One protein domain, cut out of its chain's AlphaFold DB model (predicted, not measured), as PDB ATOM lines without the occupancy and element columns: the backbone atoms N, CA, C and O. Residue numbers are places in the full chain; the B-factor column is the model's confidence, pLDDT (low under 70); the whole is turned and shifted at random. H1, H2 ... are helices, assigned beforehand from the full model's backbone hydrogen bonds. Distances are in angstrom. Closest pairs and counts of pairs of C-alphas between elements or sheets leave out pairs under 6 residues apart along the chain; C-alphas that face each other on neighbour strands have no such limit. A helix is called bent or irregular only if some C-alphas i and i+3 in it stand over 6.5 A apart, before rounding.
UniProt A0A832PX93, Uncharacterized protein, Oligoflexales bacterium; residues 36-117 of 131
ATOM      1  N   GLY A  36     279.765 194.609 242.002       59.59
ATOM      2  CA  GLY A  36     280.720 194.610 243.122       59.59
ATOM      3  C   GLY A  36     280.798 193.300 243.926       59.59
ATOM      4  O   GLY A  36     281.847 192.978 244.475       59.59
ATOM      5  N   GLY A  37     279.743 192.483 243.930       84.06
ATOM      6  CA  GLY A  37     279.708 191.208 244.647       84.06
ATOM      7  C   GLY A  37     280.677 190.160 244.095       84.06
ATOM      8  O   GLY A  37     281.077 189.262 244.832       84.06
ATOM      9  N   LYS A  38     281.088 190.267 242.823       90.00
ATOM     10  CA  LYS A  38     282.076 189.360 242.214       90.00
ATOM     11  C   LYS A  38     283.495 189.676 242.676       90.00
ATOM     12  O   LYS A  38     284.233 188.760 243.034       90.00
ATOM     13  N   ILE A  39     283.832 190.963 242.754       94.12
ATOM     14  CA  ILE A  39     285.113 191.441 243.286       94.12
ATOM     15  C   ILE A  39     285.242 191.058 244.763       94.12
ATOM     16  O   ILE A  39     286.250 190.473 245.160       94.12
ATOM     17  N   ASP A  40     284.207 191.316 245.565       94.12
ATOM     18  CA  ASP A  40     284.204 190.951 246.984       94.12
ATOM     19  C   ASP A  40     284.326 189.432 247.188       94.12
ATOM     20  O   ASP A  40     285.084 188.992 248.055       94.12
ATOM     21  N   ALA A  41     283.633 188.622 246.376       93.62
ATOM     22  CA  ALA A  41     283.716 187.162 246.440       93.62
ATOM     23  C   ALA A  41     285.122 186.642 246.099       93.62
ATOM     24  O   ALA A  41     285.654 185.809 246.835       93.62
ATOM     25  N   LEU A  42     285.744 187.166 245.036       95.00
ATOM     26  CA  LEU A  42     287.125 186.843 244.683       95.00
ATOM     27  C   LEU A  42     288.073 187.212 245.830       95.00
ATOM     28  O   LEU A  42     288.786 186.351 246.344       95.00
ATOM     29  N   CYS A  43     288.070 188.474 246.266       96.69
ATOM     30  CA  CYS A  43     289.008 188.949 247.282       96.69
ATOM     31  C   CYS A  43     288.799 188.250 248.631       96.69
ATOM     32  O   CYS A  43     289.773 187.939 249.313       96.69
ATOM     33  N   SER A  44     287.554 187.919 248.991       96.19
ATOM     34  CA  SER A  44     287.247 187.168 250.213       96.19
ATOM     35  C   SER A  44     287.765 185.734 250.131       96.19
ATOM     36  O   SER A  44     288.326 185.225 251.109       96.19
ATOM     37  N   ARG A  45     287.650 185.090 248.962       94.38
ATOM     38  CA  ARG A  45     288.215 183.758 248.731       94.38
ATOM     39  C   ARG A  45     289.737 183.777 248.848       94.38
ATOM     40  O   ARG A  45     290.296 182.939 249.554       94.38
ATOM     41  N   LEU A  46     290.399 184.744 248.213       95.62
ATOM     42  CA  LEU A  46     291.858 184.882 248.264       95.62
ATOM     43  C   LEU A  46     292.367 185.168 249.682       95.62
ATOM     44  O   LEU A  46     293.380 184.596 250.082       95.62
ATOM     45  N   ASP A  47     291.667 186.009 250.444       96.19
ATOM     46  CA  ASP A  47     291.997 186.306 251.842       96.19
ATOM     47  C   ASP A  47     291.846 185.061 252.727       96.19
ATOM     48  O   ASP A  47     292.792 184.650 253.399       96.19
ATOM     49  N   THR A  48     290.708 184.367 252.618       96.50
ATOM     50  CA  THR A  48     290.430 183.132 253.371       96.50
ATOM     51  C   THR A  48     291.466 182.041 253.091       96.50
ATOM     52  O   THR A  48     291.888 181.332 254.003       96.50
ATOM     53  N   CYS A  49     291.911 181.913 251.839       95.50
ATOM     54  CA  CYS A  49     292.935 180.949 251.442       95.50
ATOM     55  C   CYS A  49     294.377 181.439 251.683       95.50
ATOM     56  O   CYS A  49     295.319 180.703 251.389       95.50
ATOM     57  N   SER A  50     294.578 182.659 252.205       96.12
ATOM     58  CA  SER A  50     295.900 183.286 252.391       96.12
ATOM     59  C   SER A  50     296.719 183.383 251.090       96.12
ATOM     60  O   SER A  50     297.922 183.124 251.072       96.12
ATOM     61  N   LYS A  51     296.058 183.732 249.980       95.94
ATOM     62  CA  LYS A  51     296.623 183.782 248.616       95.94
ATOM     63  C   LYS A  51     296.796 185.182 248.039       95.94
ATOM     64  O   LYS A  51     297.320 185.308 246.937       95.94
ATOM     65  N   LEU A  52     296.393 186.218 248.773       94.31
ATOM     66  CA  LEU A  52     296.499 187.612 248.335       94.31
ATOM     67  C   LEU A  52     297.920 187.965 247.865       94.31
ATOM     68  O   LEU A  52     298.092 188.335 246.707       94.31
ATOM     69  N   ASP A  53     298.932 187.757 248.713       93.06
ATOM     70  CA  ASP A  53     300.331 188.097 248.403       93.06
ATOM     71  C   ASP A  53     300.880 187.295 247.211       93.06
ATOM     72  O   ASP A  53     301.512 187.852 246.315       93.06
ATOM     73  N   GLN A  54     300.535 186.002 247.124       90.81
ATOM     74  CA  GLN A  54     300.937 185.131 246.011       90.81
ATOM     75  C   GLN A  54     300.414 185.626 244.651       90.81
ATOM     76  O   GLN A  54     301.022 185.346 243.618       90.81
ATOM     77  N   LEU A  55     299.292 186.345 244.648       89.00
ATOM     78  CA  LEU A  55     298.670 186.915 243.455       89.00
ATOM     79  C   LEU A  55     298.919 188.427 243.322       89.00
ATOM     80  O   LEU A  55     298.284 189.082 242.501       89.00
ATOM     81  N   GLY A  56     299.860 188.978 244.098       92.06
ATOM     82  CA  GLY A  56     300.297 190.371 243.993       92.06
ATOM     83  C   GLY A  56     299.434 191.381 244.753       92.06
ATOM     84  O   GLY A  56     299.583 192.587 244.551       92.06
ATOM     85  N   TYR A  57     298.544 190.929 245.639       95.25
ATOM     86  CA  TYR A  57     297.744 191.802 246.492       95.25
ATOM     87  C   TYR A  57     298.352 191.935 247.890       95.25
ATOM     88  O   TYR A  57     298.572 190.947 248.581       95.25
ATOM     89  N   THR A  58     298.559 193.171 248.348       96.06
ATOM     90  CA  THR A  58     299.151 193.443 249.672       96.06
ATOM     91  C   THR A  58     298.151 193.342 250.827       96.06
ATOM     92  O   THR A  58     298.549 193.195 251.981       96.06
ATOM     93  N   SER A  59     296.851 193.428 250.537       97.00
ATOM     94  CA  SER A  59     295.752 193.296 251.495       97.00
ATOM     95  C   SER A  59     294.433 193.001 250.774       97.00
ATOM     96  O   SER A  59     294.343 193.134 249.549       97.00
ATOM     97  N   TYR A  60     293.394 192.633 251.530       96.44
ATOM     98  CA  TYR A  60     292.031 192.512 251.007       96.44
ATOM     99  C   TYR A  60     291.562 193.820 250.349       96.44
ATOM    100  O   TYR A  60     291.120 193.808 249.202       96.44
ATOM    101  N   ASP A  61     291.753 194.961 251.020       97.38
ATOM    102  CA  ASP A  61     291.376 196.273 250.478       97.38
ATOM    103  C   ASP A  61     292.130 196.590 249.182       97.38
ATOM    104  O   ASP A  61     291.536 197.100 248.233       97.38
ATOM    105  N   HIS A  62     293.419 196.235 249.108       97.25
ATOM    106  CA  HIS A  62     294.211 196.381 247.888       97.25
ATOM    107  C   HIS A  62     293.681 195.492 246.757       97.25
ATOM    108  O   HIS A  62     293.665 195.920 245.602       97.25
ATOM    109  N   CYS A  63     293.218 194.278 247.065       96.88
ATOM    110  CA  CYS A  63     292.550 193.412 246.097       96.88
ATOM    111  C   CYS A  63     291.269 194.056 245.563       96.88
ATOM    112  O   CYS A  63     291.116 194.179 244.346       96.88
ATOM    113  N   VAL A  64     290.390 194.528 246.450       96.69
ATOM    114  CA  VAL A  64     289.115 195.142 246.058       96.69
ATOM    115  C   VAL A  64     289.355 196.394 245.219       96.69
ATOM    116  O   VAL A  64     288.786 196.528 244.136       96.69
ATOM    117  N   SER A  65     290.233 197.295 245.667       96.50
ATOM    118  CA  SER A  65     290.504 198.541 244.947       96.50
ATOM    119  C   SER A  65     291.154 198.300 243.585       96.50
ATOM    120  O   SER A  65     290.802 198.979 242.624       96.50
ATOM    121  N   SER A  66     292.078 197.337 243.486       95.12
ATOM    122  CA  SER A  66     292.769 197.023 242.227       95.12
ATOM    123  C   SER A  66     291.816 196.413 241.205       95.12
ATOM    124  O   SER A  66     291.775 196.861 240.062       95.12
ATOM    125  N   ASN A  67     291.001 195.440 241.618       93.94
ATOM    126  CA  ASN A  67     290.023 194.823 240.723       93.94
ATOM    127  C   ASN A  67     288.935 195.815 240.312       93.94
ATOM    128  O   ASN A  67     288.552 195.840 239.149       93.94
ATOM    129  N   LYS A  68     288.496 196.693 241.221       94.81
ATOM    130  CA  LYS A  68     287.548 197.757 240.882       94.81
ATOM    131  C   LYS A  68     288.122 198.751 239.874       94.81
ATOM    132  O   LYS A  68     287.424 199.151 238.954       94.81
ATOM    133  N   PHE A  69     289.391 199.129 240.021       93.56
ATOM    134  CA  PHE A  69     290.057 200.006 239.060       93.56
ATOM    135  C   PHE A  69     290.080 199.398 237.650       93.56
ATOM    136  O   PHE A  69     289.820 200.102 236.678       93.56
ATOM    137  N   ILE A  70     290.353 198.093 237.537       90.81
ATOM    138  CA  ILE A  70     290.345 197.375 236.254       90.81
ATOM    139  C   ILE A  70     288.917 197.280 235.695       90.81
ATOM    140  O   ILE A  70     288.700 197.600 234.529       90.81
ATOM    141  N   TRP A  71     287.952 196.905 236.537       91.88
ATOM    142  CA  TRP A  71     286.526 196.825 236.205       91.88
ATOM    143  C   TRP A  71     285.991 198.141 235.620       91.88
ATOM    144  O   TRP A  71     285.384 198.170 234.552       91.88
ATOM    145  N   ASP A  72     286.276 199.263 236.280       91.81
ATOM    146  CA  ASP A  72     285.833 200.585 235.825       91.81
ATOM    147  C   ASP A  72     286.614 201.070 234.583       91.81
ATOM    148  O   ASP A  72     286.120 201.906 233.824       91.81
ATOM    149  N   GLY A  73     287.834 200.561 234.364       90.31
ATOM    150  CA  GLY A  73     288.709 200.947 233.254       90.31
ATOM    151  C   GLY A  73     288.391 200.270 231.920       90.31
ATOM    152  O   GLY A  73     288.742 200.813 230.872       90.31
ATOM    153  N   VAL A  74     287.730 199.107 231.940       88.50
ATOM    154  CA  VAL A  74     287.440 198.304 230.739       88.50
ATOM    155  C   VAL A  74     285.990 197.786 230.761       88.50
ATOM    156  O   VAL A  74     285.760 196.576 230.710       88.50
ATOM    157  N   PRO A  75     284.982 198.678 230.841       89.88
ATOM    158  CA  PRO A  75     283.603 198.289 231.136       89.88
ATOM    159  C   PRO A  75     282.982 197.352 230.092       89.88
ATOM    160  O   PRO A  75     282.090 196.573 230.421       89.88
ATOM    161  N   GLN A  76     283.459 197.380 228.842       88.69
ATOM    162  CA  GLN A  76     283.028 196.459 227.787       88.69
ATOM    163  C   GLN A  76     283.420 194.993 228.050       88.69
ATOM    164  O   GLN A  76     282.869 194.101 227.416       88.69
ATOM    165  N   CYS A  77     284.345 194.747 228.983       92.19
ATOM    166  CA  CYS A  77     284.844 193.421 229.349       92.19
ATOM    167  C   CYS A  77     284.365 192.937 230.717       92.19
ATOM    168  O   CYS A  77     284.835 191.904 231.190       92.19
ATOM    169  N   ASN A  78     283.444 193.661 231.354       93.00
ATOM    170  CA  ASN A  78     282.961 193.339 232.694       93.00
ATOM    171  C   ASN A  78     282.360 191.934 232.794       93.00
ATOM    172  O   ASN A  78     282.622 191.241 233.773       93.00
ATOM    173  N   ASP A  79     281.634 191.479 231.772       93.50
ATOM    174  CA  ASP A  79     281.062 190.129 231.758       93.50
ATOM    175  C   ASP A  79     282.166 189.058 231.756       93.50
ATOM    176  O   ASP A  79     282.208 188.206 232.643       93.50
ATOM    177  N   ALA A  80     283.140 189.168 230.843       93.69
ATOM    178  CA  ALA A  80     284.281 188.249 230.784       93.69
ATOM    179  C   ALA A  80     285.125 188.285 232.073       93.69
ATOM    180  O   ALA A  80     285.620 187.260 232.544       93.69
ATOM    181  N   MET A  81     285.260 189.463 232.685       93.62
ATOM    182  CA  MET A  81     285.947 189.630 233.962       93.62
ATOM    183  C   MET A  81     285.170 188.980 235.117       93.62
ATOM    184  O   MET A  81     285.777 188.322 235.961       93.62
ATOM    185  N   ALA A  82     283.843 189.115 235.159       93.69
ATOM    186  CA  ALA A  82     282.997 188.456 236.154       93.69
ATOM    187  C   ALA A  82     283.043 186.934 236.042       93.69
ATOM    188  O   ALA A  82     283.041 186.261 237.081       93.69
ATOM    189  N   ASP A  83     283.087 186.394 234.826       94.44
ATOM    190  CA  ASP A  83     283.208 184.957 234.587       94.44
ATOM    191  C   ASP A  83     284.557 184.442 235.094       94.44
ATOM    192  O   ASP A  83     284.588 183.515 235.909       94.44
ATOM    193  N   TYR A  84     285.652 185.134 234.765       93.81
ATOM    194  CA  TYR A  84     286.976 184.837 235.316       93.81
ATOM    195  C   TYR A  84     286.987 184.877 236.852       93.81
ATOM    196  O   TYR A  84     287.359 183.898 237.499       93.81
ATOM    197  N   MET A  85     286.511 185.965 237.467       93.94
ATOM    198  CA  MET A  85     286.438 186.092 238.931       93.94
ATOM    199  C   MET A  85     285.592 184.984 239.569       93.94
ATOM    200  O   MET A  85     285.926 184.492 240.648       93.94
ATOM    201  N   SER A  86     284.502 184.580 238.910       93.62
ATOM    202  CA  SER A  86     283.621 183.508 239.381       93.62
ATOM    203  C   SER A  86     284.299 182.143 239.307       93.62
ATOM    204  O   SER A  86     284.178 181.374 240.261       93.62
ATOM    205  N   CYS A  87     285.038 181.860 238.228       94.56
ATOM    206  CA  CYS A  87     285.828 180.637 238.109       94.56
ATOM    207  C   CYS A  87     286.860 180.554 239.239       94.56
ATOM    208  O   CYS A  87     286.855 179.595 240.012       94.56
ATOM    209  N   VAL A  88     287.657 181.613 239.434       93.38
ATOM    210  CA  VAL A  88     288.685 181.658 240.487       93.38
ATOM    211  C   VAL A  88     288.081 181.503 241.884       93.38
ATOM    212  O   VAL A  88     288.607 180.753 242.706       93.38
ATOM    213  N   ALA A  89     286.959 182.168 242.167       92.88
ATOM    214  CA  ALA A  89     286.285 182.052 243.458       92.88
ATOM    215  C   ALA A  89     285.780 180.622 243.751       92.88
ATOM    216  O   ALA A  89     285.625 180.263 244.922       92.88
ATOM    217  N   GLY A  90     285.540 179.813 242.713       92.06
ATOM    218  CA  GLY A  90     285.106 178.419 242.811       92.06
ATOM    219  C   GLY A  90     286.228 177.396 243.015       92.06
ATOM    220  O   GLY A  90     285.930 176.244 243.327       92.06
ATOM    221  N   LEU A  91     287.498 177.785 242.867       92.81
ATOM    222  CA  LEU A  91     288.640 176.880 243.022       92.81
ATOM    223  C   LEU A  91     288.958 176.587 244.495       92.81
ATOM    224  O   LEU A  91     288.747 177.424 245.382       92.81
ATOM    225  N   GLU A  92     289.523 175.408 244.763       93.56
ATOM    226  CA  GLU A  92     290.056 175.046 246.080       93.56
ATOM    227  C   GLU A  92     291.309 175.862 246.432       93.56
ATOM    228  O   GLU A  92     292.043 176.323 245.556       93.56
ATOM    229  N   CYS A  93     291.590 176.046 247.726       93.81
ATOM    230  CA  CYS A  93     292.702 176.900 248.162       93.81
ATOM    231  C   CYS A  93     294.070 176.419 247.642       93.81
ATOM    232  O   CYS A  93     294.952 177.235 247.362       93.81
ATOM    233  N   GLU A  94     294.257 175.106 247.488       93.19
ATOM    234  CA  GLU A  94     295.464 174.495 246.925       93.19
ATOM    235  C   GLU A  94     295.635 174.789 245.429       93.19
ATOM    236  O   GLU A  94     296.761 174.746 244.940       93.19
ATOM    237  N   GLN A  95     294.540 175.095 244.727       92.06
ATOM    238  CA  GLN A  95     294.502 175.406 243.296       92.06
ATOM    239  C   GLN A  95     294.713 176.900 243.001       92.06
ATOM    240  O   GLN A  95     294.923 177.292 241.858       92.06
ATOM    241  N   LEU A  96     294.659 177.760 244.020       90.62
ATOM    242  CA  LEU A  96     294.818 179.207 243.874       90.62
ATOM    243  C   LEU A  96     296.301 179.594 243.794       90.62
ATOM    244  O   LEU A  96     296.882 180.167 244.719       90.62
ATOM    245  N   THR A  97     296.927 179.258 242.670       90.12
ATOM    246  CA  THR A  97     298.287 179.672 242.311       90.12
ATOM    247  C   THR A  97     298.290 180.281 240.918       90.12
ATOM    248  O   THR A  97     297.477 179.904 240.084       90.12
ATOM    249  N   GLN A  98     299.219 181.197 240.633       83.50
ATOM    250  CA  GLN A  98     299.238 181.918 239.353       83.50
ATOM    251  C   GLN A  98     299.209 180.991 238.124       83.50
ATOM    252  O   GLN A  98     298.513 181.285 237.162       83.50
ATOM    253  N   ILE A  99     299.914 179.856 238.181       87.69
ATOM    254  CA  ILE A  99     299.930 178.858 237.100       87.69
ATOM    255  C   ILE A  99     298.563 178.177 236.969       87.69
ATOM    256  O   ILE A  99     298.016 178.087 235.876       87.69
ATOM    257  N   GLN A 100     297.988 177.731 238.086       87.81
ATOM    258  CA  GLN A 100     296.730 176.987 238.078       87.81
ATOM    259  C   GLN A 100     295.517 177.857 237.754       87.81
ATOM    260  O   GLN A 100     294.551 177.333 237.217       87.81
ATOM    261  N   LEU A 101     295.555 179.164 238.030       87.44
ATOM    262  CA  LEU A 101     294.497 180.074 237.582       87.44
ATOM    263  C   LEU A 101     294.395 180.093 236.055       87.44
ATOM    264  O   LEU A 101     293.294 180.068 235.521       87.44
ATOM    265  N   VAL A 102     295.540 180.099 235.366       87.75
ATOM    266  CA  VAL A 102     295.586 180.079 233.899       87.75
ATOM    267  C   VAL A 102     295.186 178.710 233.349       87.75
ATOM    268  O   VAL A 102     294.546 178.651 232.313       87.75
ATOM    269  N   GLU A 103     295.533 177.619 234.034       92.69
ATOM    270  CA  GLU A 103     295.219 176.258 233.572       92.69
ATOM    271  C   GLU A 103     293.761 175.846 233.843       92.69
ATOM    272  O   GLU A 103     293.139 175.182 233.022       92.69
ATOM    273  N   LEU A 104     293.204 176.210 235.001       94.25
ATOM    274  CA  LEU A 104     291.870 175.766 235.424       94.25
ATOM    275  C   LEU A 104     290.748 176.713 234.992       94.25
ATOM    276  O   LEU A 104     289.611 176.265 234.893       94.25
ATOM    277  N   CYS A 105     291.067 177.984 234.748       94.50
ATOM    278  CA  CYS A 105     290.148 178.991 234.212       94.50
ATOM    279  C   CYS A 105     290.637 179.486 232.840       94.50
ATOM    280  O   CYS A 105     290.583 180.683 232.555       94.50
ATOM    281  N   GLU A 106     291.211 178.589 232.027       94.25
ATOM    282  CA  GLU A 106     291.845 178.925 230.743       94.25
ATOM    283  C   GLU A 106     290.886 179.671 229.810       94.25
ATOM    284  O   GLU A 106     291.239 180.719 229.264       94.25
ATOM    285  N   ASP A 107     289.662 179.162 229.665       94.56
ATOM    286  CA  ASP A 107     288.650 179.732 228.778       94.56
ATOM    287  C   ASP A 107     288.258 181.149 229.220       94.56
ATOM    288  O   ASP A 107     288.211 182.071 228.401       94.56
ATOM    289  N   GLU A 108     288.035 181.360 230.520       94.44
ATOM    290  CA  GLU A 108     287.682 182.666 231.073       94.44
ATOM    291  C   GLU A 108     288.852 183.654 231.004       94.44
ATOM    292  O   GLU A 108     288.653 184.831 230.690       94.44
ATOM    293  N   VAL A 109     290.084 183.190 231.248       90.88
ATOM    294  CA  VAL A 109     291.296 184.002 231.077       90.88
ATOM    295  C   VAL A 109     291.431 184.434 229.621       90.88
ATOM    296  O   VAL A 109     291.644 185.616 229.363       90.88
ATOM    297  N   HIS A 110     291.272 183.524 228.659       92.75
ATOM    298  CA  HIS A 110     291.334 183.866 227.239       92.75
ATOM    299  C   HIS A 110     290.222 184.827 226.826       92.75
ATOM    300  O   HIS A 110     290.500 185.798 226.121       92.75
ATOM    301  N   ALA A 111     288.986 184.615 227.281       92.81
ATOM    302  CA  ALA A 111     287.871 185.515 226.998       92.81
ATOM    303  C   ALA A 111     288.147 186.934 227.518       92.81
ATOM    304  O   ALA A 111     287.988 187.912 226.781       92.81
ATOM    305  N   TYR A 112     288.624 187.047 228.758       89.75
ATOM    306  CA  TYR A 112     288.996 188.329 229.346       89.75
ATOM    307  C   TYR A 112     290.166 188.985 228.599       89.75
ATOM    308  O   TYR A 112     290.073 190.152 228.215       89.75
ATOM    309  N   MET A 113     291.236 188.232 228.324       89.75
ATOM    310  CA  MET A 113     292.411 188.742 227.617       89.75
ATOM    311  C   MET A 113     292.055 189.232 226.215       89.75
ATOM    312  O   MET A 113     292.430 190.351 225.875       89.75
ATOM    313  N   ASN A 114     291.284 188.458 225.446       91.81
ATOM    314  CA  ASN A 114     290.827 188.824 224.103       91.81
ATOM    315  C   ASN A 114     289.959 190.083 224.116       91.81
ATOM    316  O   ASN A 114     290.126 190.943 223.259       91.81
ATOM    317  N   CYS A 115     289.074 190.223 225.104       91.12
ATOM    318  CA  CYS A 115     288.269 191.430 225.247       91.12
ATOM    319  C   CYS A 115     289.126 192.657 225.604       91.12
ATOM    320  O   CYS A 115     288.881 193.761 225.118       91.12
ATOM    321  N   SER A 116     290.138 192.466 226.456       83.88
ATOM    322  CA  SER A 116     291.032 193.537 226.905       83.88
ATOM    323  C   SER A 116     292.090 193.937 225.872       83.88
ATOM    324  O   SER A 116     292.764 194.954 226.059       83.88
ATOM    325  N   GLN A 117     292.267 193.152 224.800       81.56
ATOM    326  CA  GLN A 117     293.210 193.507 223.748       81.56
ATOM    327  C   GLN A 117     292.738 194.782 223.043       81.56
ATOM    328  O   GLN A 117     291.548 194.929 222.755       81.56
TER     329      GLN A 117
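This is residues 36 to 117 of the 131 residues of an uncharacterized protein of Oligoflexales bacterium (UniProt A0A832PX93). Helix H3 is the core: H2 folds back from it as a V, H1 packs on both arms of that V, and H5 packs along H3 as well. Short H4 lies crosswise near H3 and H5. The 82 printed residues hold five named helices, H1 to H5 in that order, and no named strand: all helix. The whole is compact, with a radius of gyration of the C-alphas of 11.7 A and spans of 31 by 26 by 19 A.

Start with H1, residues 36 to 48, H2, residues 60 to 73, and H3, residues 75 to 90: an up-and-down bundle, each running against the one before. H1 and H2 form a helical hairpin and touch at Cys 43 and Cys 63, closest C-alphas 5.8 A apart, at a shallow tilt of 33 degrees, only just short of steep. H3 touches H1 with residues 82 to 89 alone; the closest C-alphas, Leu 42 and Ala 89, are 5.0 A apart. H2 and H3 only just touch, only at the corner, with 3 pairs of C-alphas within 8 A, the closest Trp 71 and Asn 78 at 6.1 A. Next find H4, residues 98 to 104, and H5, residues 106 to 116. H5 touches the hub H3, opposite ways at a shallow tilt of 20 degrees, closest C-alphas Tyr 84 and Glu 108, 4.8 A. H4 is close to H3 but not clearly touching, about perpendicular at 90 degrees, closest C-alphas Val 88 and Leu 101, 6.7 A. H1 and H2 are apart from H4 and H5. Each O i to N i+4 pair is within hydrogen-bond range in H1, H2 and H5, against 10 of 12 in H3 and 2 of 3 in H4.

Find C-alpha 36 at (280.720, 194.610, 243.122), where H1 begins its 18.2 A; H2 measures 19.9 A. H3, 23.1 A, is irregular, C-alphas 76 and 79 being 7.7 A apart, with a kink of 26 degrees near residue 82. H4 measures 10.4 A; H5, 15.1 A, ends at C-alpha 116, (291.032, 193.537, 226.905).

The C-alphas farthest apart, Gln 76 and Glu 94, are 31.7 A apart. The printed part has no cut; H1 to H2 is a long link of 11 residues. The mean pLDDT of the printed part is 92.3, and residue 36 is under 70.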